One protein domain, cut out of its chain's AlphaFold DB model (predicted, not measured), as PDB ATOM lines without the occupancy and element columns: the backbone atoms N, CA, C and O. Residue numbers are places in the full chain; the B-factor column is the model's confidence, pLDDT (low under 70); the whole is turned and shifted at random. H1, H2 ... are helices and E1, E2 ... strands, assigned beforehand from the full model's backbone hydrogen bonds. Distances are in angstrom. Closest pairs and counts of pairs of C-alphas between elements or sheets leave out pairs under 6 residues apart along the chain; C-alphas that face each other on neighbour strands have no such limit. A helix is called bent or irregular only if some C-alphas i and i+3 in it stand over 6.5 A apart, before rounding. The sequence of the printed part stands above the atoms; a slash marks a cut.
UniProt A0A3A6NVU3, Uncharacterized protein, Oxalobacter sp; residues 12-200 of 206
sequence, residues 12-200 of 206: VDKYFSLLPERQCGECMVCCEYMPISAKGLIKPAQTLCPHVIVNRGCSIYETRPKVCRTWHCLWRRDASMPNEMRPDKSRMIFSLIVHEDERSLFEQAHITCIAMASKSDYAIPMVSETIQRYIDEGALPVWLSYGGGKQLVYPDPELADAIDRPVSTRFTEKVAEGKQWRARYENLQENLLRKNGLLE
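This is residues 12 to 200 of the 206 residues of an uncharacterized protein of Oxalobacter sp (UniProt A0A3A6NVU3). A strongly twisted sheet of four strands, E3 to E6, makes the middle of an elongated domain; helix H7 runs along one face of it, and the long helix H9 passes by the ends of E3 and E4 where they join through H5. Beyond edge strand E3 lies a part rich in loops, with the small hairpin E1 and E2 and the short helices H2 and H3, while H8 and the first residues of H9 make the opposite end of the long axis. The printed part has 189 residues, with nine named helices and six named strands in the order H1 H2 E1 E2 H3 H4 E3 H5 E4 H6 H7 E5 E6 H8 H9, a mixed class of helices and strands. The larger sheet runs E3 E4 E5 E6 and is mixed; E1 and E2 are antiparallel. The whole is compact, with a radius of gyration of the C-alphas of 17.4 A, and spans 55 by 36 by 30 A.

H1, residues 12 to 16, begins at C-alpha 12 at (-14.786, -21.118, 31.324). H2 is residues 29 to 33, E1 36 to 38, E2 41 to 43, H3 66 to 70 and H4 87 to 90. E3, residues 92 to 98, is 19.1 A long and begins at C-alpha 92 at (4.867, -12.048, 37.178). H5 is residues 105 to 108, and E4, residues 109 to 115, is 19.4 A long. H6 is residues 119 to 123, and H7, residues 125 to 137, is 18.0 A long. E5, residues 142 to 146, measures 13.5 A, and E6, residues 149 to 154, 16.0 A. H8, residues 157 to 164, measures 10.4 A. H9, residues 172 to 198, is 39.4 A long, ends at C-alpha 198 at (-14.215, -32.248, 39.240) and has a kink of 27 degrees near residue 179; it is only just irregular, with C-alphas 173 and 176 6.9 A apart.

In the larger sheet E3 and E4 are antiparallel, with N 95 and O 112 at 2.9 A. E4 and E5 are parallel, with N 113 and O 143 at 2.8 A. E5 and E6 form a hairpin, with N 144 and O 151 at 2.8 A. E4, H6 H7 and E5 make a strand-helix-strand unit, two parallel neighbour strands with helices between, and its crossover is right-handed. H7 has a height over the sheet of 9.6 A, lies over E4 and E5, and stands at 3 degrees to E5 on the local plane, along the strands. H6 is on the same face, over E4, at a height of 8.3 A. The sheet with H7 and H9 makes two layers, helices on one face of a sheet. The closest C-alphas of H9 and E4 are those of Gln 189 and Ala 109, 6.1 A apart. H9 touches H8 with residues 172 to 182 alone, closest at the C-alphas of Gly 178 and Ile 163, 4.6 A; they run the same way at a steep tilt of 67 degrees, only just short of about perpendicular. H9 touches H1 with residues 188 to 195 alone, closest at the C-alphas of Leu 192 and Val 12, 6.8 A. H5 only grazes the sheet and is near H8. H2 and H4 also only graze the sheet, and they only just touch each other, with 3 pairs of C-alphas within 8 A, closest at Val 29 and Asp 88, 6.1 A. E1 and E2 form a hairpin, with N 36 and O 43 at 2.8 A, and both are apart from E3. H3 touches no helix; its closest C-alpha to E1 is that of Val 67, 7.1 A from that of Ala 38. Every O i to N i+4 pair is within hydrogen-bond range in H1, H2, H3 and H8; H7 has 8 of 9, H9 21 of 23, and H6 0 of 1 with 1 of 2 O i to N i+3 pairs, while H4 and H5 are too short for an O i to N i+4 pair.

The two C-alphas farthest apart are those of Ser 59 and Thr 172, at 55.7 A. The printed part has no cut. The links H1 to H2, E2 to H3 and H3 to H4 are long, with 12, 22 and 16 residues; in the second, residues 52 to 53 pair with residues 57 to 58, antiparallel. The mean pLDDT of the printed part is 92.1, and residue 102 and residues 196 to 200 are under 70.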
ATOM      1  N   VAL A  12     -15.020 -19.975  30.441       80.94
ATOM      2  CA  VAL A  12     -14.786 -21.118  31.324       80.94
ATOM      3  C   VAL A  12     -13.669 -22.007  30.767       80.94
ATOM      4  O   VAL A  12     -12.796 -22.437  31.516       80.94
ATOM      5  N   ASP A  13     -13.649 -22.282  29.464       83.38
ATOM      6  CA  ASP A  13     -12.600 -23.109  28.856       83.38
ATOM      7  C   ASP A  13     -11.240 -22.412  28.873       83.38
ATOM      8  O   ASP A  13     -10.243 -23.064  29.182       83.38
ATOM      9  N   LYS A  14     -11.205 -21.087  28.672       86.62
ATOM     10  CA  LYS A  14     -10.007 -20.253  28.870       86.62
ATOM     11  C   LYS A  14      -9.375 -20.481  30.247       86.62
ATOM     12  O   LYS A  14      -8.156 -20.449  30.381       86.62
ATOM     13  N   TYR A  15     -10.183 -20.730  31.275       86.69
ATOM     14  CA  TYR A  15      -9.704 -20.904  32.642       86.69
ATOM     15  C   TYR A  15      -9.416 -22.346  33.061       86.69
ATOM     16  O   TYR A  15      -8.786 -22.527  34.104       86.69
ATOM     17  N   PHE A  16      -9.799 -23.364  32.286       84.12
ATOM     18  CA  PHE A  16      -9.582 -24.777  32.650       84.12
ATOM     19  C   PHE A  16      -8.749 -25.577  31.655       84.12
ATOM     20  O   PHE A  16      -8.132 -26.566  32.051       84.12
ATOM     21  N   SER A  17      -8.698 -25.164  30.393       89.38
ATOM     22  CA  SER A  17      -7.952 -25.876  29.362       89.38
ATOM     23  C   SER A  17      -6.486 -25.458  29.380       89.38
ATOM     24  O   SER A  17      -6.156 -24.278  29.489       89.38
ATOM     25  N   LEU A  18      -5.588 -26.438  29.276       92.62
ATOM     26  CA  LEU A  18      -4.168 -26.165  29.085       92.62
ATOM     27  C   LEU A  18      -3.873 -25.973  27.608       92.62
ATOM     28  O   LEU A  18      -4.339 -26.741  26.772       92.62
ATOM     29  N   LEU A  19      -3.023 -24.997  27.327       94.19
ATOM     30  CA  LEU A  19      -2.441 -24.775  26.015       94.19
ATOM     31  C   LEU A  19      -1.345 -25.825  25.771       94.19
ATOM     32  O   LEU A  19      -0.359 -25.836  26.526       94.19
ATOM     33  N   PRO A  20      -1.507 -26.744  24.795       92.69
ATOM     34  CA  PRO A  20      -0.544 -27.819  24.541       92.69
ATOM     35  C   PRO A  20       0.840 -27.310  24.118       92.69
ATOM     36  O   PRO A  20       1.857 -27.916  24.452       92.69
ATOM     37  N   GLU A  21       0.882 -26.183  23.412       93.31
ATOM     38  CA  GLU A  21       2.089 -25.534  22.899       93.31
ATOM     39  C   GLU A  21       2.901 -24.822  23.985       93.31
ATOM     40  O   GLU A  21       4.085 -24.537  23.803       93.31
ATOM     41  N   ARG A  22       2.293 -24.555  25.144       94.50
ATOM     42  CA  ARG A  22       2.986 -23.951  26.280       94.50
ATOM     43  C   ARG A  22       3.411 -25.041  27.226       94.50
ATOM     44  O   ARG A  22       2.585 -25.813  27.686       94.50
ATOM     45  N   GLN A  23       4.690 -25.083  27.576       92.00
ATOM     46  CA  GLN A  23       5.209 -26.001  28.584       92.00
ATOM     47  C   GLN A  23       5.914 -25.246  29.702       92.00
ATOM     48  O   GLN A  23       6.472 -24.171  29.492       92.00
ATOM     49  N   CYS A  24       5.883 -25.806  30.915       89.62
ATOM     50  CA  CYS A  24       6.586 -25.190  32.036       89.62
ATOM     51  C   CYS A  24       8.094 -25.172  31.790       89.62
ATOM     52  O   CYS A  24       8.712 -24.202  32.199       89.62
ATOM     53  N   GLY A  25       8.672 -26.162  31.093       87.62
ATOM     54  CA  GLY A  25      10.116 -26.248  30.837       87.62
ATOM     55  C   GLY A  25      10.924 -26.064  32.126       87.62
ATOM     56  O   GLY A  25      10.583 -26.634  33.156       87.62
ATOM     57  N   GLU A  26      11.926 -25.190  32.083       88.06
ATOM     58  CA  GLU A  26      12.771 -24.824  33.235       88.06
ATOM     59  C   GLU A  26      12.122 -23.853  34.247       88.06
ATOM     60  O   GLU A  26      12.719 -23.538  35.273       88.06
ATOM     61  N   CYS A  27      10.902 -23.360  33.997       93.44
ATOM     62  CA  CYS A  27      10.254 -22.393  34.881       93.44
ATOM     63  C   CYS A  27       9.793 -23.079  36.172       93.44
ATOM     64  O   CYS A  27       8.939 -23.968  36.152       93.44
ATOM     65  N   MET A  28      10.335 -22.621  37.302       93.56
ATOM     66  CA  MET A  28      10.058 -23.155  38.645       93.56
ATOM     67  C   MET A  28       9.362 -22.136  39.559       93.56
ATOM     68  O   MET A  28       9.110 -22.409  40.729       93.56
ATOM     69  N   VAL A  29       9.017 -20.968  39.022       95.19
ATOM     70  CA  VAL A  29       8.534 -19.810  39.778       95.19
ATOM     71  C   VAL A  29       7.299 -20.116  40.627       95.19
ATOM     72  O   VAL A  29       7.240 -19.759  41.800       95.19
ATOM     73  N   CYS A  30       6.307 -20.824  40.084       92.81
ATOM     74  CA  CYS A  30       5.126 -21.181  40.871       92.81
ATOM     75  C   CYS A  30       5.436 -22.163  42.011       92.81
ATOM     76  O   CYS A  30       4.781 -22.104  43.048       92.81
ATOM     77  N   CYS A  31       6.444 -23.029  41.853       92.62
ATOM     78  CA  CYS A  31       6.893 -23.944  42.902       92.62
ATOM     79  C   CYS A  31       7.560 -23.209  44.071       92.62
ATOM     80  O   CYS A  31       7.633 -23.762  45.167       92.62
ATOM     81  N   GLU A  32       8.033 -21.985  43.852       93.69
ATOM     82  CA  GLU A  32       8.568 -21.106  44.887       93.69
ATOM     83  C   GLU A  32       7.467 -20.229  45.496       93.69
ATOM     84  O   GLU A  32       7.234 -20.264  46.704       93.69
ATOM     85  N   TYR A  33       6.727 -19.497  44.664       93.62
ATOM     86  CA  TYR A  33       5.831 -18.435  45.122       93.62
ATOM     87  C   TYR A  33       4.489 -18.926  45.659       93.62
ATOM     88  O   TYR A  33       3.968 -18.327  46.597       93.62
ATOM     89  N   MET A  34       3.929 -20.015  45.122       92.12
ATOM     90  CA  MET A  34       2.614 -20.489  45.561       92.12
ATOM     91  C   MET A  34       2.737 -21.340  46.826       92.12
ATOM     92  O   MET A  34       3.614 -22.204  46.879       92.12
ATOM     93  N   PRO A  35       1.883 -21.153  47.844       91.56
ATOM     94  CA  PRO A  35       1.852 -22.053  48.988       91.56
ATOM     95  C   PRO A  35       1.318 -23.429  48.571       91.56
ATOM     96  O   PRO A  35       0.472 -23.544  47.684       91.56
ATOM     97  N   ILE A  36       1.787 -24.476  49.244       90.56
ATOM     98  CA  ILE A  36       1.270 -25.837  49.099       90.56
ATOM     99  C   ILE A  36       0.885 -26.330  50.488       90.56
ATOM    100  O   ILE A  36       1.712 -26.348  51.397       90.56
ATOM    101  N   SER A  37      -0.368 -26.742  50.637       87.94
ATOM    102  CA  SER A  37      -0.851 -27.445  51.821       87.94
ATOM    103  C   SER A  37      -1.531 -28.720  51.350       87.94
ATOM    104  O   SER A  37      -2.697 -28.713  50.963       87.94
ATOM    105  N   ALA A  38      -0.761 -29.802  51.272       85.88
ATOM    106  CA  ALA A  38      -1.254 -31.110  50.872       85.88
ATOM    107  C   ALA A  38      -0.620 -32.204  51.730       85.88
ATOM    108  O   ALA A  38       0.467 -32.047  52.287       85.88
ATOM    109  N   LYS A  39      -1.293 -33.354  51.812       84.88
ATOM    110  CA  LYS A  39      -0.754 -34.523  52.510       84.88
ATOM    111  C   LYS A  39       0.625 -34.878  51.939       84.88
ATOM    112  O   LYS A  39       0.753 -35.125  50.742       84.88
ATOM    113  N   GLY A  40       1.638 -34.905  52.802       84.75
ATOM    114  CA  GLY A  40       3.018 -35.227  52.429       84.75
ATOM    115  C   GLY A  40       3.825 -34.076  51.814       84.75
ATOM    116  O   GLY A  40       4.997 -34.278  51.522       84.75
ATOM    117  N   LEU A  41       3.246 -32.882  51.638       89.38
ATOM    118  CA  LEU A  41       3.975 -31.693  51.191       89.38
ATOM    119  C   LEU A  41       3.318 -30.421  51.739       89.38
ATOM    120  O   LEU A  41       2.288 -29.969  51.237       89.38
ATOM    121  N   ILE A  42       3.955 -29.824  52.745       92.44
ATOM    122  CA  ILE A  42       3.614 -28.495  53.257       92.44
ATOM    123  C   ILE A  42       4.757 -27.560  52.880       92.44
ATOM    124  O   ILE A  42       5.916 -27.829  53.189       92.44
ATOM    125  N   LYS A  43       4.431 -26.475  52.183       92.81
ATOM    126  CA  LYS A  43       5.396 -25.496  51.695       92.81
ATOM    127  C   LYS A  43       4.800 -24.092  51.813       92.81
ATOM    128  O   LYS A  43       3.781 -23.830  51.164       92.81
ATOM    129  N   PRO A  44       5.408 -23.173  52.580       93.12
ATOM    130  CA  PRO A  44       4.952 -21.788  52.614       93.12
ATOM    131  C   PRO A  44       5.129 -21.105  51.247       93.12
ATOM    132  O   PRO A  44       5.846 -21.592  50.365       93.12
ATOM    133  N   ALA A  45       4.429 -19.988  51.048       91.62
ATOM    134  CA  ALA A  45       4.647 -19.120  49.893       91.62
ATOM    135  C   ALA A  45       6.079 -18.556  49.909       91.62
ATOM    136  O   ALA A  45       6.689 -18.456  50.971       91.62
ATOM    137  N   GLN A  46       6.604 -18.189  48.735       92.25
ATOM    138  CA  GLN A  46       7.955 -17.617  48.572       92.25
ATOM    139  C   GLN A  46       9.081 -18.497  49.146       92.25
ATOM    140  O   GLN A  46      10.090 -18.019  49.651       92.25
ATOM    141  N   THR A  47       8.899 -19.814  49.101       94.19
ATOM    142  CA  THR A  47       9.904 -20.801  49.504       94.19
ATOM    143  C   THR A  47       9.982 -21.849  48.417       94.19
ATOM    144  O   THR A  47       8.954 -22.425  48.037       94.19
ATOM    145  N   LEU A  48      11.189 -22.093  47.905       95.25
ATOM    146  CA  LEU A  48      11.408 -23.090  46.867       95.25
ATOM    147  C   LEU A  48      10.996 -24.474  47.377       95.25
ATOM    148  O   LEU A  48      11.373 -24.892  48.469       95.25
ATOM    149  N   CYS A  49      10.189 -25.181  46.587       95.31
ATOM    150  CA  CYS A  49       9.760 -26.533  46.924       95.31
ATOM    151  C   CYS A  49      10.977 -27.456  47.113       95.31
ATOM    152  O   CYS A  49      11.838 -27.484  46.234       95.31
ATOM    153  N   PRO A  50      11.038 -28.266  48.189       94.75
ATOM    154  CA  PRO A  50      12.199 -29.115  48.483       94.75
ATOM    155  C   PRO A  50      12.443 -30.207  47.433       94.75
ATOM    156  O   PRO A  50      13.531 -30.769  47.358       94.75
ATOM    157  N   HIS A  51      11.442 -30.515  46.607       94.00
ATOM    158  CA  HIS A  51      11.578 -31.460  45.500       94.00
ATOM    159  C   HIS A  51      12.053 -30.810  44.201       94.00
ATOM    160  O   HIS A  51      12.225 -31.504  43.202       94.00
ATOM    161  N   VAL A  52      12.203 -29.488  44.153       93.88
ATOM    162  CA  VAL A  52      12.743 -28.825  42.970       93.88
ATOM    163  C   VAL A  52      14.257 -28.957  42.981       93.88
ATOM    164  O   VAL A  52      14.931 -28.536  43.915       93.88
ATOM    165  N   ILE A  53      14.791 -29.513  41.901       91.06
ATOM    166  CA  ILE A  53      16.205 -29.446  41.582       91.06
ATOM    167  C   ILE A  53      16.373 -28.294  40.595       91.06
ATOM    168  O   ILE A  53      15.817 -28.326  39.495       91.06
ATOM    169  N   VAL A  54      17.131 -27.273  40.993       87.94
ATOM    170  CA  VAL A  54      17.371 -26.074  40.179       87.94
ATOM    171  C   VAL A  54      17.859 -26.475  38.783       87.94
ATOM    172  O   VAL A  54      18.724 -27.342  38.647       87.94
ATOM    173  N   ASN A  55      17.250 -25.884  37.750       82.31
ATOM    174  CA  ASN A  55      17.479 -26.156  36.323       82.31
ATOM    175  C   ASN A  55      17.171 -27.596  35.863       82.31
ATOM    176  O   ASN A  55      17.465 -27.954  34.729       82.31
ATOM    177  N   ARG A  56      16.572 -28.440  36.716       84.56
ATOM    178  CA  ARG A  56      16.134 -29.807  36.367       84.56
ATOM    179  C   ARG A  56      14.652 -30.070  36.638       84.56
ATOM    180  O   ARG A  56      14.119 -31.072  36.174       84.56
ATOM    181  N   GLY A  57      13.972 -29.175  37.355       87.50
ATOM    182  CA  GLY A  57      12.548 -29.294  37.660       87.50
ATOM    183  C   GLY A  57      12.269 -30.174  38.882       87.50
ATOM    184  O   GLY A  57      13.087 -30.287  39.792       87.50
ATOM    185  N   CYS A  58      11.074 -30.759  38.952       91.00
ATOM    186  CA  CYS A  58      10.634 -31.527  40.118       91.00
ATOM    187  C   CYS A  58      11.197 -32.959  40.101       91.00
ATOM    188  O   CYS A  58      10.885 -33.728  39.197       91.00
ATOM    189  N   SER A  59      11.946 -33.350  41.135       92.88
ATOM    190  CA  SER A  59      12.520 -34.697  41.287       92.88
ATOM    191  C   SER A  59      11.481 -35.804  41.470       92.88
ATOM    192  O   SER A  59      11.775 -36.970  41.233       92.88
ATOM    193  N   ILE A  60      10.257 -35.440  41.856       92.19
ATOM    194  CA  ILE A  60       9.124 -36.355  42.031       92.19
ATOM    195  C   ILE A  60       8.026 -36.114  40.986       92.19
ATOM    196  O   ILE A  60       6.854 -36.327  41.277       92.19
ATOM    197  N   TYR A  61       8.362 -35.613  39.788       88.56
ATOM    198  CA  TYR A  61       7.384 -35.125  38.800       88.56
ATOM    199  C   TYR A  61       6.205 -36.089  38.555       88.56
ATOM    200  O   TYR A  61       5.047 -35.659  38.580       88.56
ATOM    201  N   GLU A  62       6.495 -37.384  38.408       89.75
ATOM    202  CA  GLU A  62       5.508 -38.448  38.170       89.75
ATOM    203  C   GLU A  62       4.637 -38.776  39.388       89.75
ATOM    204  O   GLU A  62       3.495 -39.217  39.253       89.75
ATOM    205  N   THR A  63       5.144 -38.538  40.598       91.19
ATOM    206  CA  THR A  63       4.477 -38.849  41.872       91.19
ATOM    207  C   THR A  63       4.010 -37.599  42.617       91.19
ATOM    208  O   THR A  63       3.521 -37.699  43.740       91.19
ATOM    209  N   ARG A  64       4.062 -36.423  41.970       91.19
ATOM    210  CA  ARG A  64       3.612 -35.141  42.535       91.19
ATOM    211  C   ARG A  64       2.221 -35.252  43.172       91.19
ATOM    212  O   ARG A  64       1.341 -35.878  42.569       91.19
ATOM    213  N   PRO A  65       1.977 -34.598  44.322       89.50
ATOM    214  CA  PRO A  65       0.643 -34.514  44.909       89.50
ATOM    215  C   PRO A  65      -0.374 -33.908  43.936       89.50
ATOM    216  O   PRO A  65      -0.011 -33.087  43.090       89.50
ATOM    217  N   LYS A  66      -1.658 -34.261  44.087       86.56
ATOM    218  CA  LYS A  66      -2.754 -33.805  43.208       86.56
ATOM    219  C   LYS A  66      -2.749 -32.287  42.998       86.56
ATOM    220  O   LYS A  66      -2.772 -31.850  41.854       86.56
ATOM    221  N   VAL A  67      -2.575 -31.507  44.068       86.12
ATOM    222  CA  VAL A  67      -2.504 -30.031  44.016       86.12
ATOM    223  C   VAL A  67      -1.424 -29.499  43.061       86.12
ATOM    224  O   VAL A  67      -1.613 -28.472  42.424       86.12
ATOM    225  N   CYS A  68      -0.304 -30.213  42.907       88.00
ATOM    226  CA  CYS A  68       0.774 -29.838  41.987       88.00
ATOM    227  C   CYS A  68       0.505 -30.271  40.536       88.00
ATOM    228  O   CYS A  68       1.162 -29.769  39.626       88.00
ATOM    229  N   ARG A  69      -0.393 -31.242  40.316       87.38
ATOM    230  CA  ARG A  69      -0.768 -31.739  38.979       87.38
ATOM    231  C   ARG A  69      -1.907 -30.945  38.358       87.38
ATOM    232  O   ARG A  69      -1.992 -30.888  37.141       87.38
ATOM    233  N   THR A  70      -2.795 -30.401  39.184       84.88
ATOM    234  CA  THR A  70      -4.018 -29.730  38.728       84.88
ATOM    235  C   THR A  70      -3.887 -28.208  38.714       84.88
ATOM    236  O   THR A  70      -4.644 -27.523  38.020       84.88
ATOM    237  N   TRP A  71      -2.895 -27.654  39.415       89.81
ATOM    238  CA  TRP A  71      -2.623 -26.222  39.387       89.81
ATOM    239  C   TRP A  71      -1.726 -25.815  38.221       89.81
ATOM    240  O   TRP A  71      -0.659 -26.385  37.997       89.81
ATOM    241  N   HIS A  72      -2.142 -24.763  37.518       92.75
ATOM    242  CA  HIS A  72      -1.372 -24.128  36.455       92.75
ATOM    243  C   HIS A  72      -1.636 -22.618  36.462       92.75
ATOM    244  O   HIS A  72      -2.781 -22.203  36.634       92.75
ATOM    245  N   CYS A  73      -0.599 -21.805  36.236       95.94
ATOM    246  CA  CYS A  73      -0.762 -20.360  36.072       95.94
ATOM    247  C   CYS A  73      -1.536 -20.028  34.788       95.94
ATOM    248  O   CYS A  73      -1.611 -20.836  33.860       95.94
ATOM    249  N   LEU A  74      -2.061 -18.809  34.698       96.75
ATOM    250  CA  LEU A  74      -2.828 -18.355  33.539       96.75
ATOM    251  C   LEU A  74      -1.994 -18.296  32.261       96.75
ATOM    252  O   LEU A  74      -2.544 -18.529  31.196       96.75
ATOM    253  N   TRP A  75      -0.667 -18.148  32.330       97.50
ATOM    254  CA  TRP A  75       0.175 -18.297  31.138       97.50
ATOM    255  C   TRP A  75       0.027 -19.682  30.481       97.50
ATOM    256  O   TRP A  75       0.114 -19.793  29.265       97.50
ATOM    257  N   ARG A  76      -0.260 -20.747  31.242       96.56
ATOM    258  CA  ARG A  76      -0.509 -22.096  30.698       96.56
ATOM    259  C   ARG A  76      -1.913 -22.290  30.112       96.56
ATOM    260  O   ARG A  76      -2.149 -23.357  29.550       96.56
ATOM    261  N   ARG A  77      -2.819 -21.321  30.280       94.56
ATOM    262  CA  ARG A  77      -4.257 -21.446  29.975       94.56
ATOM    263  C   ARG A  77      -4.763 -20.377  29.000       94.56
ATOM    264  O   ARG A  77      -5.580 -20.658  28.134       94.56
ATOM    265  N   ASP A  78      -4.239 -19.162  29.103       94.44
ATOM    266  CA  ASP A  78      -4.707 -17.994  28.367       94.44
ATOM    267  C   ASP A  78      -3.855 -17.717  27.123       94.44
ATOM    268  O   ASP A  78      -2.745 -17.177  27.211       94.44
ATOM    269  N   ALA A  79      -4.393 -18.070  25.951       92.44
ATOM    270  CA  ALA A  79      -3.698 -17.926  24.672       92.44
ATOM    271  C   ALA A  79      -3.443 -16.460  24.304       92.44
ATOM    272  O   ALA A  79      -2.493 -16.168  23.582       92.44
ATOM    273  N   SER A  80      -4.246 -15.533  24.839       90.12
ATOM    274  CA  SER A  80      -4.090 -14.100  24.580       90.12
ATOM    275  C   SER A  80      -2.873 -13.495  25.288       90.12
ATOM    276  O   SER A  80      -2.436 -12.397  24.955       90.12
ATOM    277  N   MET A  81      -2.315 -14.185  26.288       94.12
ATOM    278  CA  MET A  81      -1.134 -13.723  27.013       94.12
ATOM    279  C   MET A  81       0.146 -13.947  26.187       94.12
ATOM    280  O   MET A  81       0.315 -15.054  25.682       94.12
ATOM    281  N   PRO A  82       1.068 -12.972  26.052       94.50
ATOM    282  CA  PRO A  82       2.281 -13.170  25.257       94.50
ATOM    283  C   PRO A  82       3.226 -14.216  25.873       94.50
ATOM    284  O   PRO A  82       3.163 -14.520  27.068       94.50
ATOM    285  N   ASN A  83       4.127 -14.786  25.070       95.69
ATOM    286  CA  ASN A  83       5.050 -15.834  25.527       95.69
ATOM    287  C   ASN A  83       6.037 -15.323  26.589       95.69
ATOM    288  O   ASN A  83       6.462 -16.075  27.469       95.69
ATOM    289  N   GLU A  84       6.363 -14.039  26.530       96.56
ATOM    290  CA  GLU A  84       7.220 -13.298  27.448       96.56
ATOM    291  C   GLU A  84       6.593 -13.174  28.841       96.56
ATOM    292  O   GLU A  84       7.313 -12.985  29.816       96.56
ATOM    293  N   MET A  85       5.275 -13.388  28.969       97.62
ATOM    294  CA  MET A  85       4.593 -13.450  30.263       97.62
ATOM    295  C   MET A  85       4.820 -14.752  31.029       97.62
ATOM    296  O   MET A  85       4.334 -14.871  32.157       97.62
ATOM    297  N   ARG A  86       5.573 -15.716  30.475       97.62
ATOM    298  CA  ARG A  86       5.997 -16.902  31.230       97.62
ATOM    299  C   ARG A  86       6.673 -16.441  32.531       97.62
ATOM    300  O   ARG A  86       7.539 -15.570  32.461       97.62
ATOM    301  N   PRO A  87       6.313 -16.990  33.707       97.62
ATOM    302  CA  PRO A  87       6.661 -16.344  34.975       97.62
ATOM    303  C   PRO A  87       8.156 -16.124  35.236       97.62
ATOM    304  O   PRO A  87       8.527 -15.140  35.867       97.62
ATOM    305  N   ASP A  88       9.029 -17.004  34.742       95.81
ATOM    306  CA  ASP A  88      10.484 -16.858  34.865       95.81
ATOM    307  C   ASP A  88      11.066 -15.758  33.963       95.81
ATOM    308  O   ASP A  88      12.140 -15.240  34.253       95.81
ATOM    309  N   LYS A  89      10.348 -15.369  32.904       96.31
ATOM    310  CA  LYS A  89      10.716 -14.271  32.002       96.31
ATOM    311  C   LYS A  89      10.139 -12.934  32.462       96.31
ATOM    312  O   LYS A  89      10.852 -11.939  32.494       96.31
ATOM    313  N   SER A  90       8.857 -12.916  32.831       97.25
ATOM    314  CA  SER A  90       8.145 -11.685  33.198       97.25
ATOM    315  C   SER A  90       8.336 -11.263  34.643       97.25
ATOM    316  O   SER A  90       8.066 -10.113  34.972       97.25
ATOM    317  N   ARG A  91       8.741 -12.192  35.518       96.44
ATOM    318  CA  ARG A  91       8.708 -12.006  36.975       96.44
ATOM    319  C   ARG A  91       7.305 -11.682  37.506       96.44
ATOM    320  O   ARG A  91       7.167 -11.113  38.590       96.44
ATOM    321  N   MET A  92       6.274 -12.140  36.786       98.06
ATOM    322  CA  MET A  92       4.867 -12.048  37.178       98.06
ATOM    323  C   MET A  92       4.196 -13.427  37.226       98.06
ATOM    324  O   MET A  92       4.438 -14.282  36.374       98.06
ATOM    325  N   ILE A  93       3.287 -13.640  38.181       97.94
ATOM    326  CA  ILE A  93       2.367 -14.791  38.175       97.94
ATOM    327  C   ILE A  93       0.948 -14.277  38.024       97.94
ATOM    328  O   ILE A  93       0.466 -13.524  38.858       97.94
ATOM    329  N   PHE A  94       0.258 -14.752  36.999       97.81
ATOM    330  CA  PHE A  94      -1.181 -14.585  36.858       97.81
ATOM    331  C   PHE A  94      -1.830 -15.912  37.243       97.81
ATOM    332  O   PHE A  94      -1.465 -16.956  36.695       97.81
ATOM    333  N   SER A  95      -2.751 -15.903  38.202       94.62
ATOM    334  CA  SER A  95      -3.465 -17.102  38.644       94.62
ATOM    335  C   SER A  95      -4.951 -16.820  38.754       94.62
ATOM    336  O   SER A  95      -5.347 -15.805  39.317       94.62
ATOM    337  N   LEU A  96      -5.763 -17.765  38.283       94.12
ATOM    338  CA  LEU A  96      -7.140 -17.879  38.736       94.12
ATOM    339  C   LEU A  96      -7.119 -18.481  40.141       94.12
ATOM    340  O   LEU A  96      -6.441 -19.484  40.376       94.12
ATOM    341  N   ILE A  97      -7.851 -17.866  41.055       89.56
ATOM    342  CA  ILE A  97      -8.080 -18.353  42.407       89.56
ATOM    343  C   ILE A  97      -9.577 -18.573  42.556       89.56
ATOM    344  O   ILE A  97     -10.360 -17.701  42.193       89.56
ATOM    345  N   VAL A  98      -9.957 -19.739  43.074       88.38
ATOM    346  CA  VAL A  98     -11.346 -20.082  43.380       88.38
ATOM    347  C   VAL A  98     -11.384 -20.654  44.791       88.38
ATOM    348  O   VAL A  98     -10.612 -21.561  45.113       88.38
ATOM    349  N   HIS A  99     -12.253 -20.108  45.628       83.94
ATOM    350  CA  HIS A  99     -12.488 -20.512  47.001       83.94
ATOM    351  C   HIS A  99     -13.951 -20.927  47.181       83.94
ATOM    352  O   HIS A  99     -14.856 -20.336  46.599       83.94
ATOM    353  N   GLU A 100     -14.157 -21.960  47.994       73.56
ATOM    354  CA  GLU A 100     -15.478 -22.485  48.365       73.56
ATOM    355  C   GLU A 100     -16.033 -21.837  49.650       73.56
ATOM    356  O   GLU A 100     -17.163 -22.119  50.033       73.56
ATOM    357  N   ASP A 101     -15.240 -21.016  50.347       75.19
ATOM    358  CA  ASP A 101     -15.581 -20.432  51.648       75.19
ATOM    359  C   ASP A 101     -16.264 -19.050  51.539       75.19
ATOM    360  O   ASP A 101     -16.256 -18.393  50.497       75.19
ATOM    361  N   GLU A 102     -16.867 -18.600  52.647       69.06
ATOM    362  CA  GLU A 102     -17.642 -17.350  52.763       69.06
ATOM    363  C   GLU A 102     -16.755 -16.091  52.823       69.06
ATOM    364  O   GLU A 102     -16.855 -15.256  53.724       69.06
ATOM    365  N   ARG A 103     -15.835 -15.935  51.867       79.25
ATOM    366  CA  ARG A 103     -15.074 -14.687  51.703       79.25
ATOM    367  C   ARG A 103     -15.923 -13.612  51.036       79.25
ATOM    368  O   ARG A 103     -16.992 -13.888  50.490       79.25
ATOM    369  N   SER A 104     -15.404 -12.380  51.027       85.81
ATOM    370  CA  SER A 104     -15.934 -11.304  50.179       85.81
ATOM    371  C   SER A 104     -16.160 -11.816  48.756       85.81
ATOM    372  O   SER A 104     -15.334 -12.569  48.237       85.81
ATOM    373  N   LEU A 105     -17.248 -11.371  48.119       88.94
ATOM    374  CA  LEU A 105     -17.603 -11.728  46.743       88.94
ATOM    375  C   LEU A 105     -16.395 -11.635  45.803       88.94
ATOM    376  O   LEU A 105     -16.164 -12.542  45.010       88.94
ATOM    377  N   PHE A 106     -15.579 -10.587  45.954       94.38
ATOM    378  CA  PHE A 106     -14.423 -10.318  45.099       94.38
ATOM    379  C   PHE A 106     -13.231 -11.259  45.317       94.38
ATOM    380  O   PHE A 106     -12.243 -11.177  44.591       94.38
ATOM    381  N   GLU A 107     -13.292 -12.130  46.320       90.94
ATOM    382  CA  GLU A 107     -12.240 -13.089  46.651       90.94
ATOM    383  C   GLU A 107     -12.636 -14.534  46.346       90.94
ATOM    384  O   GLU A 107     -11.751 -15.386  46.272       90.94
ATOM    385  N   GLN A 108     -13.922 -14.822  46.130       90.00
ATOM    386  CA  GLN A 108     -14.393 -16.196  45.935       90.00
ATOM    387  C   GLN A 108     -13.945 -16.788  44.593       90.00
ATOM    388  O   GLN A 108     -13.530 -17.936  44.541       90.00
ATOM    389  N   ALA A 109     -13.951 -16.016  43.511       92.12
ATOM    390  CA  ALA A 109     -13.327 -16.359  42.242       92.12
ATOM    391  C   ALA A 109     -12.674 -15.101  41.678       92.12
ATOM    392  O   ALA A 109     -13.347 -14.103  41.459       92.12
ATOM    393  N   HIS A 110     -11.362 -15.101  41.475       95.31
ATOM    394  CA  HIS A 110     -10.662 -13.894  41.044       95.31
ATOM    395  C   HIS A 110      -9.362 -14.194  40.308       95.31
ATOM    396  O   HIS A 110      -8.739 -15.241  40.489       95.31
ATOM    397  N   ILE A 111      -8.928 -13.233  39.500       97.19
ATOM    398  CA  ILE A 111      -7.581 -13.194  38.948       97.19
ATOM    399  C   ILE A 111      -6.685 -12.507  39.973       97.19
ATOM    400  O   ILE A 111      -6.974 -11.402  40.429       97.19
ATOM    401  N   THR A 112      -5.574 -13.142  40.334       96.81
ATOM    402  CA  THR A 112      -4.511 -12.499  41.107       96.81
ATOM    403  C   THR A 112      -3.257 -12.374  40.248       96.81
ATOM    404  O   THR A 112      -2.819 -13.340  39.614       96.81
ATOM    405  N   CYS A 113      -2.699 -11.169  40.217       98.12
ATOM    406  CA  CYS A 113      -1.470 -10.811  39.527       98.12
ATOM    407  C   CYS A 113      -0.411 -10.579  40.604       98.12
ATOM    408  O   CYS A 113      -0.524  -9.635  41.377       98.12
ATOM    409  N   ILE A 114       0.587 -11.452  40.696       97.81
ATOM    410  CA  ILE A 114       1.628 -11.413  41.724       97.81
ATOM    411  C   ILE A 114       2.909 -10.877  41.093       97.81
ATOM    412  O   ILE A 114       3.443 -11.507  40.177       97.81
ATOM    413  N   ALA A 115       3.406  -9.752  41.602       97.50
ATOM    414  CA  ALA A 115       4.728  -9.229  41.270       97.50
ATOM    415  C   ALA A 115       5.784  -9.804  42.219       97.50
ATOM    416  O   ALA A 115       5.558  -9.914  43.428       97.50
ATOM    417  N   MET A 116       6.943 -10.167  41.673       95.12
ATOM    418  CA  MET A 116       8.017 -10.802  42.445       95.12
ATOM    419  C   MET A 116       9.075  -9.819  42.933       95.12
ATOM    420  O   MET A 116       9.589  -9.992  44.033       95.12
ATOM    421  N   ALA A 117       9.447  -8.832  42.111       93.69
ATOM    422  CA  ALA A 117      10.586  -7.963  42.403       93.69
ATOM    423  C   ALA A 117      10.158  -6.614  42.975       93.69
ATOM    424  O   ALA A 117      10.731  -6.174  43.968       93.69
ATOM    425  N   SER A 118       9.161  -5.964  42.372       95.31
ATOM    426  CA  SER A 118       8.725  -4.638  42.801       95.31
ATOM    427  C   SER A 118       7.250  -4.385  42.507       95.31
ATOM    428  O   SER A 118       6.693  -4.869  41.524       95.31
ATOM    429  N   LYS A 119       6.621  -3.513  43.304       95.62
ATOM    430  CA  LYS A 119       5.298  -2.957  42.978       95.62
ATOM    431  C   LYS A 119       5.316  -2.172  41.656       95.62
ATOM    432  O   LYS A 119       4.290  -2.081  40.995       95.62
ATOM    433  N   SER A 120       6.458  -1.614  41.251       96.56
ATOM    434  CA  SER A 120       6.581  -0.904  39.969       96.56
ATOM    435  C   SER A 120       6.467  -1.822  38.747       96.56
ATOM    436  O   SER A 120       6.205  -1.320  37.660       96.56
ATOM    437  N   ASP A 121       6.611  -3.144  38.908       97.00
ATOM    438  CA  ASP A 121       6.538  -4.102  37.794       97.00
ATOM    439  C   ASP A 121       5.158  -4.087  37.113       97.00
ATOM    440  O   ASP A 121       5.043  -4.371  35.923       97.00
ATOM    441  N   TYR A 122       4.108  -3.663  37.829       98.06
ATOM    442  CA  TYR A 122       2.767  -3.475  37.268       98.06
ATOM    443  C   TYR A 122       2.684  -2.381  36.197       98.06
ATOM    444  O   TYR A 122       1.754  -2.406  35.399       98.06
ATOM    445  N   ALA A 123       3.628  -1.434  36.175       97.38
ATOM    446  CA  ALA A 123       3.675  -0.351  35.193       97.38
ATOM    447  C   ALA A 123       4.471  -0.713  33.927       97.38
ATOM    448  O   ALA A 123       4.535   0.084  32.994       97.38
ATOM    449  N   ILE A 124       5.102  -1.893  33.882       97.75
ATOM    450  CA  ILE A 124       5.778  -2.374  32.674       97.75
ATOM    451  C   ILE A 124       4.709  -2.566  31.584       97.75
ATOM    452  O   ILE A 124       3.760  -3.305  31.845       97.75
ATOM    453  N   PRO A 125       4.862  -1.996  30.368       97.81
ATOM    454  CA  PRO A 125       3.805  -1.977  29.347       97.81
ATOM    455  C   PRO A 125       3.151  -3.338  29.091       97.81
ATOM    456  O   PRO A 125       1.941  -3.489  29.220       97.81
ATOM    457  N   MET A 126       3.963  -4.375  28.872       96.94
ATOM    458  CA  MET A 126       3.488  -5.748  28.669       96.94
ATOM    459  C   MET A 126       2.658  -6.286  29.852       96.94
ATOM    460  O   MET A 126       1.692  -7.033  29.662       96.94
ATOM    461  N   VAL A 127       3.034  -5.931  31.083       98.00
ATOM    462  CA  VAL A 127       2.340  -6.351  32.308       98.00
ATOM    463  C   VAL A 127       1.038  -5.572  32.463       98.00
ATOM    464  O   VAL A 127      -0.008  -6.196  32.646       98.00
ATOM    465  N   SER A 128       1.075  -4.244  32.331       98.00
ATOM    466  CA  SER A 128      -0.115  -3.393  32.422       98.00
ATOM    467  C   SER A 128      -1.136  -3.723  31.339       98.00
ATOM    468  O   SER A 128      -2.315  -3.833  31.645       98.00
ATOM    469  N   GLU A 129      -0.704  -3.979  30.102       98.06
ATOM    470  CA  GLU A 129      -1.584  -4.402  29.005       98.06
ATOM    471  C   GLU A 129      -2.214  -5.769  29.287       98.06
ATOM    472  O   GLU A 129      -3.382  -6.005  28.989       98.06
ATOM    473  N   THR A 130      -1.464  -6.689  29.900       97.94
ATOM    474  CA  THR A 130      -2.004  -7.994  30.302       97.94
ATOM    475  C   THR A 130      -3.041  -7.870  31.414       97.94
ATOM    476  O   THR A 130      -4.059  -8.555  31.365       97.94
ATOM    477  N   ILE A 131      -2.813  -6.991  32.390       98.31
ATOM    478  CA  ILE A 131      -3.783  -6.692  33.451       98.31
ATOM    479  C   ILE A 131      -5.022  -6.032  32.850       98.31
ATOM    480  O   ILE A 131      -6.132  -6.490  33.111       98.31
ATOM    481  N   GLN A 132      -4.830  -5.020  32.001       98.12
ATOM    482  CA  GLN A 132      -5.913  -4.275  31.369       98.12
ATOM    483  C   GLN A 132      -6.823  -5.195  30.556       98.12
ATOM    484  O   GLN A 132      -8.032  -5.074  30.661       98.12
ATOM    485  N   ARG A 133      -6.283  -6.205  29.861       96.62
ATOM    486  CA  ARG A 133      -7.110  -7.205  29.163       96.62
ATOM    487  C   ARG A 133      -8.081  -7.952  30.083       96.62
ATOM    488  O   ARG A 133      -9.207  -8.208  29.671       96.62
ATOM    489  N   TYR A 134      -7.683  -8.296  31.310       97.31
ATOM    490  CA  TYR A 134      -8.602  -8.921  32.276       97.31
ATOM    491  C   TYR A 134      -9.620  -7.924  32.839       97.31
ATOM    492  O   TYR A 134     -10.759  -8.307  33.104       97.31
ATOM    493  N   ILE A 135      -9.217  -6.662  33.007       97.94
ATOM    494  CA  ILE A 135     -10.112  -5.574  33.424       97.94
ATOM    495  C   ILE A 135     -11.174  -5.321  32.344       97.94
ATOM    496  O   ILE A 135     -12.357  -5.292  32.660       97.94
ATOM    497  N   ASP A 136     -10.767  -5.226  31.077       96.62
ATOM    498  CA  ASP A 136     -11.645  -4.995  29.925       96.62
ATOM    499  C   ASP A 136     -12.593  -6.177  29.678       96.62
ATOM    500  O   ASP A 136     -13.757  -5.985  29.334       96.62
ATOM    501  N   GLU A 137     -12.118  -7.414  29.881       94.88
ATOM    502  CA  GLU A 137     -12.971  -8.612  29.868       94.88
ATOM    503  C   GLU A 137     -14.035  -8.546  30.973       94.88
ATOM    504  O   GLU A 137     -15.143  -9.064  30.816       94.88
ATOM    505  N   GLY A 138     -13.697  -7.918  32.102       95.75
ATOM    506  CA  GLY A 138     -14.629  -7.548  33.158       95.75
ATOM    507  C   GLY A 138     -15.330  -8.722  33.842       95.75
ATOM    508  O   GLY A 138     -16.300  -8.523  34.574       95.75
ATOM    509  N   ALA A 139     -14.880  -9.952  33.613       94.69
ATOM    510  CA  ALA A 139     -15.592 -11.150  34.038       94.69
ATOM    511  C   ALA A 139     -15.293 -11.577  35.476       94.69
ATOM    512  O   ALA A 139     -16.155 -12.141  36.147       94.69
ATOM    513  N   LEU A 140     -14.072 -11.325  35.942       96.56
ATOM    514  CA  LEU A 140     -13.611 -11.689  37.274       96.56
ATOM    515  C   LEU A 140     -12.956 -10.480  37.934       96.56
ATOM    516  O   LEU A 140     -12.301  -9.704  37.239       96.56
ATOM    517  N   PRO A 141     -13.064 -10.340  39.264       98.00
ATOM    518  CA  PRO A 141     -12.251  -9.404  40.017       98.00
ATOM    519  C   PRO A 141     -10.763  -9.606  39.717       98.00
ATOM    520  O   PRO A 141     -10.290 -10.743  39.610       98.00
ATOM    521  N   VAL A 142     -10.018  -8.509  39.620       98.56
ATOM    522  CA  VAL A 142      -8.578  -8.512  39.366       98.56
ATOM    523  C   VAL A 142      -7.872  -7.880  40.555       98.56
ATOM    524  O   VAL A 142      -8.120  -6.729  40.913       98.56
ATOM    525  N   TRP A 143      -6.969  -8.645  41.160       98.31
ATOM    526  CA  TRP A 143      -6.152  -8.222  42.290       98.31
ATOM    527  C   TRP A 143      -4.684  -8.127  41.893       98.31
ATOM    528  O   TRP A 143      -4.156  -9.018  41.230       98.31
ATOM    529  N   LEU A 144      -4.002  -7.091  42.370       98.38
ATOM    530  CA  LEU A 144      -2.544  -6.983  42.360       98.38
ATOM    531  C   LEU A 144      -2.005  -7.416  43.724       98.38
ATOM    532  O   LEU A 144      -2.534  -6.987  44.746       98.38
ATOM    533  N   SER A 145      -0.960  -8.238  43.762       96.81
ATOM    534  CA  SER A 145      -0.382  -8.808  44.983       96.81
ATOM    535  C   SER A 145       1.133  -8.613  45.035       96.81
ATOM    536  O   SER A 145       1.864  -9.031  44.139       96.81
ATOM    537  N   TYR A 146       1.630  -7.944  46.072       96.38
ATOM    538  CA  TYR A 146       3.061  -7.688  46.254       96.38
ATOM    539  C   TYR A 146       3.390  -7.502  47.736       96.38
ATOM    540  O   TYR A 146       2.641  -6.850  48.463       96.38
ATOM    541  N   GLY A 147       4.517  -8.061  48.192       90.94
ATOM    542  CA  GLY A 147       5.003  -7.870  49.565       90.94
ATOM    543  C   GLY A 147       4.018  -8.318  50.655       90.94
ATOM    544  O   GLY A 147       3.968  -7.711  51.718       90.94
ATOM    545  N   GLY A 148       3.183  -9.325  50.376       87.19
ATOM    546  CA  GLY A 148       2.133  -9.804  51.288       87.19
ATOM    547  C   GLY A 148       0.849  -8.964  51.302       87.19
ATOM    548  O   GLY A 148      -0.150  -9.400  51.871       87.19
ATOM    549  N   GLY A 149       0.845  -7.798  50.652       91.56
ATOM    550  CA  GLY A 149      -0.341  -6.973  50.447       91.56
ATOM    551  C   GLY A 149      -1.063  -7.312  49.145       91.56
ATOM    552  O   GLY A 149      -0.463  -7.830  48.201       91.56
ATOM    553  N   LYS A 150      -2.353  -6.971  49.084       94.00
ATOM    554  CA  LYS A 150      -3.162  -7.060  47.867       94.00
ATOM    555  C   LYS A 150      -3.989  -5.798  47.646       94.00
ATOM    556  O   LYS A 150      -4.375  -5.137  48.606       94.00
ATOM    557  N   GLN A 151      -4.264  -5.485  46.386       96.69
ATOM    558  CA  GLN A 151      -5.054  -4.336  45.956       96.69
ATOM    559  C   GLN A 151      -6.039  -4.773  44.870       96.69
ATOM    560  O   GLN A 151      -5.617  -5.324  43.855       96.69
ATOM    561  N   LEU A 152      -7.331  -4.519  45.077       97.75
ATOM    562  CA  LEU A 152      -8.357  -4.705  44.052       97.75
ATOM    563  C   LEU A 152      -8.205  -3.597  43.004       97.75
ATOM    564  O   LEU A 152      -8.157  -2.421  43.364       97.75
ATOM    565  N   VAL A 153      -8.088  -3.972  41.731       98.00
ATOM    566  CA  VAL A 153      -8.013  -3.025  40.600       98.00
ATOM    567  C   VAL A 153      -9.170  -3.170  39.618       98.00
ATOM    568  O   VAL A 153      -9.409  -2.259  38.836       98.00
ATOM    569  N   TYR A 154      -9.908  -4.278  39.686       98.44
ATOM    570  CA  TYR A 154     -11.220  -4.409  39.068       98.44
ATOM    571  C   TYR A 154     -12.121  -5.296  39.938       98.44
ATOM    572  O   TYR A 154     -11.638  -6.335  40.392       98.44
ATOM    573  N   PRO A 155     -13.406  -4.957  40.142       98.25
ATOM    574  CA  PRO A 155     -14.041  -3.691  39.756       98.25
ATOM    575  C   PRO A 155     -13.354  -2.467  40.388       98.25
ATOM    576  O   PRO A 155     -12.657  -2.598  41.396       98.25
ATOM    577  N   ASP A 156     -13.502  -1.294  39.764       97.69
ATOM    578  CA  ASP A 156     -13.055  -0.033  40.369       97.69
ATOM    579  C   ASP A 156     -13.834   0.246  41.678       97.69
ATOM    580  O   ASP A 156     -14.857  -0.399  41.929       97.69
ATOM    581  N   PRO A 157     -13.380   1.169  42.549       97.38
ATOM    582  CA  PRO A 157     -14.019   1.382  43.847       97.38
ATOM    583  C   PRO A 157     -15.505   1.767  43.791       97.38
ATOM    584  O   PRO A 157     -16.245   1.432  44.714       97.38
ATOM    585  N   GLU A 158     -15.947   2.459  42.739       97.94
ATOM    586  CA  GLU A 158     -17.335   2.912  42.603       97.94
ATOM    587  C   GLU A 158     -18.239   1.742  42.218       97.94
ATOM    588  O   GLU A 158     -19.257   1.484  42.864       97.94
ATOM    589  N   LEU A 159     -17.820   0.975  41.210       97.94
ATOM    590  CA  LEU A 159     -18.516  -0.233  40.790       97.94
ATOM    591  C   LEU A 159     -18.497  -1.299  41.896       97.94
ATOM    592  O   LEU A 159     -19.510  -1.958  42.125       97.94
ATOM    593  N   ALA A 160     -17.385  -1.447  42.623       97.56
ATOM    594  CA  ALA A 160     -17.272  -2.369  43.750       97.56
ATOM    595  C   ALA A 160     -18.281  -2.041  44.865       97.56
ATOM    596  O   ALA A 160     -18.970  -2.943  45.345       97.56
ATOM    597  N   ASP A 161     -18.409  -0.765  45.247       97.38
ATOM    598  CA  ASP A 161     -19.387  -0.321  46.250       97.38
ATOM    599  C   ASP A 161     -20.828  -0.543  45.766       97.38
ATOM    600  O   ASP A 161     -21.659  -1.054  46.516       97.38
ATOM    601  N   ALA A 162     -21.116  -0.270  44.488       97.88
ATOM    602  CA  ALA A 162     -22.430  -0.528  43.901       97.88
ATOM    603  C   ALA A 162     -22.777  -2.028  43.805       97.88
ATOM    604  O   ALA A 162     -23.948  -2.396  43.933       97.88
ATOM    605  N   ILE A 163     -21.786  -2.907  43.610       96.75
ATOM    606  CA  ILE A 163     -21.962  -4.369  43.627       96.75
ATOM    607  C   ILE A 163     -22.204  -4.887  45.050       96.75
ATOM    608  O   ILE A 163     -23.032  -5.785  45.243       96.75
ATOM    609  N   ASP A 164     -21.467  -4.374  46.037       94.75
ATOM    610  CA  ASP A 164     -21.560  -4.806  47.436       94.75
ATOM    611  C   ASP A 164     -22.848  -4.287  48.095       94.75
ATOM    612  O   ASP A 164     -23.538  -5.015  48.809       94.75
ATOM    613  N   ARG A 165     -23.218  -3.034  47.802       95.25
ATOM    614  CA  ARG A 165     -24.281  -2.285  48.487       95.25
ATOM    615  C   ARG A 165     -25.260  -1.646  47.501       95.25
ATOM    616  O   ARG A 165     -25.492  -0.439  47.556       95.25
ATOM    617  N   PRO A 166     -25.926  -2.427  46.635       95.81
ATOM    618  CA  PRO A 166     -26.741  -1.891  45.541       95.81
ATOM    619  C   PRO A 166     -27.947  -1.048  45.991       95.81
ATOM    620  O   PRO A 166     -28.545  -0.364  45.167       95.81
ATOM    621  N   VAL A 167     -28.342  -1.130  47.267       96.88
ATOM    622  CA  VAL A 167     -29.467  -0.370  47.844       96.88
ATOM    623  C   VAL A 167     -29.006   0.926  48.519       96.88
ATOM    624  O   VAL A 167     -29.752   1.898  48.522       96.88
ATOM    625  N   SER A 168     -27.803   0.948  49.099       97.00
ATOM    626  CA  SER A 168     -27.307   2.057  49.929       97.00
ATOM    627  C   SER A 168     -26.083   2.775  49.359       97.00
ATOM    628  O   SER A 168     -25.621   3.743  49.963       97.00
ATOM    629  N   THR A 169     -25.555   2.329  48.218       97.44
ATOM    630  CA  THR A 169     -24.450   3.000  47.534       97.44
ATOM    631  C   THR A 169     -24.823   4.430  47.137       97.44
ATOM    632  O   THR A 169     -25.962   4.724  46.767       97.44
ATOM    633  N   ARG A 170     -23.836   5.327  47.176       97.81
ATOM    634  CA  ARG A 170     -23.962   6.675  46.606       97.81
ATOM    635  C   ARG A 170     -23.766   6.699  45.085       97.81
ATOM    636  O   ARG A 170     -24.182   7.660  44.450       97.81
ATOM    637  N   PHE A 171     -23.148   5.662  44.520       98.00
ATOM    638  CA  PHE A 171     -22.829   5.535  43.094       98.00
ATOM    639  C   PHE A 171     -24.016   4.918  42.350       98.00
ATOM    640  O   PHE A 171     -23.964   3.808  41.816       98.00
ATOM    641  N   THR A 172     -25.154   5.610  42.400       97.56
ATOM    642  CA  THR A 172     -26.442   5.094  41.907       97.56
ATOM    643  C   THR A 172     -26.412   4.729  40.419       97.56
ATOM    644  O   THR A 172     -27.044   3.759  39.999       97.56
ATOM    645  N   GLU A 173     -25.614   5.445  39.632       98.06
ATOM    646  CA  GLU A 173     -25.370   5.228  38.208       98.06
ATOM    647  C   GLU A 173     -24.671   3.894  37.913       98.06
ATOM    648  O   GLU A 173     -24.889   3.306  36.854       98.06
ATOM    649  N   LYS A 174     -23.902   3.366  38.872       98.19
ATOM    650  CA  LYS A 174     -23.213   2.073  38.768       98.19
ATOM    651  C   LYS A 174     -24.083   0.887  39.173       98.19
ATOM    652  O   LYS A 174     -23.726  -0.252  38.891       98.19
ATOM    653  N   VAL A 175     -25.249   1.100  39.793       98.31
ATOM    654  CA  VAL A 175     -26.081   0.004  40.334       98.31
ATOM    655  C   VAL A 175     -26.570  -0.951  39.245       98.31
ATOM    656  O   VAL A 175     -26.569  -2.167  39.442       98.31
ATOM    657  N   ALA A 176     -26.993  -0.428  38.091       98.25
ATOM    658  CA  ALA A 176     -27.451  -1.269  36.985       98.25
ATOM    659  C   ALA A 176     -26.306  -2.134  36.430       98.25
ATOM    660  O   ALA A 176     -26.476  -3.339  36.244       98.25
ATOM    661  N   GLU A 177     -25.132  -1.527  36.239       97.88
ATOM    662  CA  GLU A 177     -23.904  -2.202  35.815       97.88
ATOM    663  C   GLU A 177     -23.486  -3.278  36.828       97.88
ATOM    664  O   GLU A 177     -23.289  -4.435  36.455       97.88
ATOM    665  N   GLY A 178     -23.451  -2.939  38.118       97.88
ATOM    666  CA  GLY A 178     -23.075  -3.849  39.197       97.88
ATOM    667  C   GLY A 178     -24.003  -5.058  39.323       97.88
ATOM    668  O   GLY A 178     -23.532  -6.182  39.495       97.88
ATOM    669  N   LYS A 179     -25.320  -4.872  39.157       97.69
ATOM    670  CA  LYS A 179     -26.285  -5.986  39.132       97.69
ATOM    671  C   LYS A 179     -26.052  -6.922  37.947       97.69
ATOM    672  O   LYS A 179     -26.067  -8.140  38.118       97.69
ATOM    673  N   GLN A 180     -25.821  -6.369  36.755       97.38
ATOM    674  CA  GLN A 180     -25.521  -7.174  35.568       97.38
ATOM    675  C   GLN A 180     -24.195  -7.922  35.717       97.38
ATOM    676  O   GLN A 180     -24.104  -9.095  35.359       97.38
ATOM    677  N   TRP A 181     -23.177  -7.256  36.263       97.19
ATOM    678  CA  TRP A 181     -21.890  -7.867  36.559       97.19
ATOM    679  C   TRP A 181     -22.043  -9.038  37.528       97.19
ATOM    680  O   TRP A 181     -21.588 -10.135  37.220       97.19
ATOM    681  N   ARG A 182     -22.752  -8.835  38.648       95.81
ATOM    682  CA  ARG A 182     -22.968  -9.869  39.668       95.81
ATOM    683  C   ARG A 182     -23.650 -11.104  39.083       95.81
ATOM    684  O   ARG A 182     -23.165 -12.206  39.300       95.81
ATOM    685  N   ALA A 183     -24.694 -10.928  38.271       95.12
ATOM    686  CA  ALA A 183     -25.380 -12.051  37.629       95.12
ATOM    687  C   ALA A 183     -24.448 -12.869  36.707       95.12
ATOM    688  O   ALA A 183     -24.495 -14.101  36.701       95.12
ATOM    689  N   ARG A 184     -23.570 -12.201  35.941       94.50
ATOM    690  CA  ARG A 184     -22.555 -12.882  35.115       94.50
ATOM    691  C   ARG A 184     -21.502 -13.582  35.975       94.50
ATOM    692  O   ARG A 184     -21.123 -14.710  35.669       94.50
ATOM    693  N   TYR A 185     -21.048 -12.916  37.034       94.25
ATOM    694  CA  TYR A 185     -20.043 -13.427  37.956       94.25
ATOM    695  C   TYR A 185     -20.521 -14.682  38.686       94.25
ATOM    696  O   TYR A 185     -19.804 -15.672  38.685       94.25
ATOM    697  N   GLU A 186     -21.735 -14.682  39.239       92.00
ATOM    698  CA  GLU A 186     -22.308 -15.832  39.952       92.00
ATOM    699  C   GLU A 186     -22.425 -17.052  39.025       92.00
ATOM    700  O   GLU A 186     -21.989 -18.149  39.372       92.00
ATOM    701  N   ASN A 187     -22.901 -16.853  37.788       91.50
ATOM    702  CA  ASN A 187     -22.949 -17.927  36.796       91.50
ATOM    703  C   ASN A 187     -21.550 -18.471  36.459       91.50
ATOM    704  O   ASN A 187     -21.346 -19.686  36.392       91.50
ATOM    705  N   LEU A 188     -20.573 -17.585  36.249       90.44
ATOM    706  CA  LEU A 188     -19.195 -17.987  35.987       90.44
ATOM    707  C   LEU A 188     -18.615 -18.739  37.186       90.44
ATOM    708  O   LEU A 188     -18.080 -19.830  37.015       90.44
ATOM    709  N   GLN A 189     -18.759 -18.196  38.389       88.44
ATOM    710  CA  GLN A 189     -18.266 -18.771  39.631       88.44
ATOM    711  C   GLN A 189     -18.820 -20.175  39.861       88.44
ATOM    712  O   GLN A 189     -18.043 -21.081  40.150       88.44
ATOM    713  N   GLU A 190     -20.123 -20.396  39.682       87.06
ATOM    714  CA  GLU A 190     -20.709 -21.733  39.785       87.06
ATOM    715  C   GLU A 190     -20.059 -22.715  38.804       87.06
ATOM    716  O   GLU A 190     -19.716 -23.838  39.178       87.06
ATOM    717  N   ASN A 191     -19.851 -22.299  37.554       87.88
ATOM    718  CA  ASN A 191     -19.179 -23.129  36.555       87.88
ATOM    719  C   ASN A 191     -17.713 -23.397  36.924       87.88
ATOM    720  O   ASN A 191     -17.232 -24.523  36.754       87.88
ATOM    721  N   LEU A 192     -17.011 -22.393  37.461       85.56
ATOM    722  CA  LEU A 192     -15.644 -22.533  37.949       85.56
ATOM    723  C   LEU A 192     -15.575 -23.502  39.136       85.56
ATOM    724  O   LEU A 192     -14.730 -24.390  39.141       85.56
ATOM    725  N   LEU A 193     -16.483 -23.395  40.103       82.56
ATOM    726  CA  LEU A 193     -16.559 -24.294  41.254       82.56
ATOM    727  C   LEU A 193     -16.877 -25.727  40.830       82.56
ATOM    728  O   LEU A 193     -16.183 -26.649  41.251       82.56
ATOM    729  N   ARG A 194     -17.851 -25.935  39.935       80.94
ATOM    730  CA  ARG A 194     -18.184 -27.271  39.411       80.94
ATOM    731  C   ARG A 194     -16.987 -27.909  38.705       80.94
ATOM    732  O   ARG A 194     -16.638 -29.048  39.010       80.94
ATOM    733  N   LYS A 195     -16.312 -27.182  37.805       74.25
ATOM    734  CA  LYS A 195     -15.105 -27.693  37.131       74.25
ATOM    735  C   LYS A 195     -13.922 -27.869  38.096       74.25
ATOM    736  O   LYS A 195     -13.164 -28.819  37.929       74.25
ATOM    737  N   ASN A 196     -13.770 -27.026  39.120       68.94
ATOM    738  CA  ASN A 196     -12.725 -27.188  40.139       68.94
ATOM    739  C   ASN A 196     -12.985 -28.391  41.060       68.94
ATOM    740  O   ASN A 196     -12.048 -29.116  41.390       68.94
ATOM    741  N   GLY A 197     -14.244 -28.644  41.424       58.50
ATOM    742  CA  GLY A 197     -14.665 -29.817  42.189       58.50
ATOM    743  C   GLY A 197     -14.404 -31.119  41.431       58.50
ATOM    744  O   GLY A 197     -13.869 -32.065  42.003       58.50
ATOM    745  N   LEU A 198     -14.635 -31.137  40.110       54.06
ATOM    746  CA  LEU A 198     -14.215 -32.248  39.240       54.06
ATOM    747  C   LEU A 198     -12.689 -32.469  39.239       54.06
ATOM    748  O   LEU A 198     -12.220 -33.575  38.976       54.06
ATOM    749  N   LEU A 199     -11.905 -31.435  39.556       51.56
ATOM    750  CA  LEU A 199     -10.444 -31.487  39.648       51.56
ATOM    751  C   LEU A 199      -9.926 -31.687  41.089       51.56
ATOM    752  O   LEU A 199      -8.708 -31.741  41.262       51.56
ATOM    753  N   GLU A 200     -10.813 -31.829  42.093       48.06
ATOM    754  CA  GLU A 200     -10.598 -31.654  43.551       48.06
ATOM    755  C   GLU A 200      -9.299 -30.910  43.895       48.06
ATOM    756  O   GLU A 200      -8.275 -31.500  44.264       48.06
TER     757      GLU A 200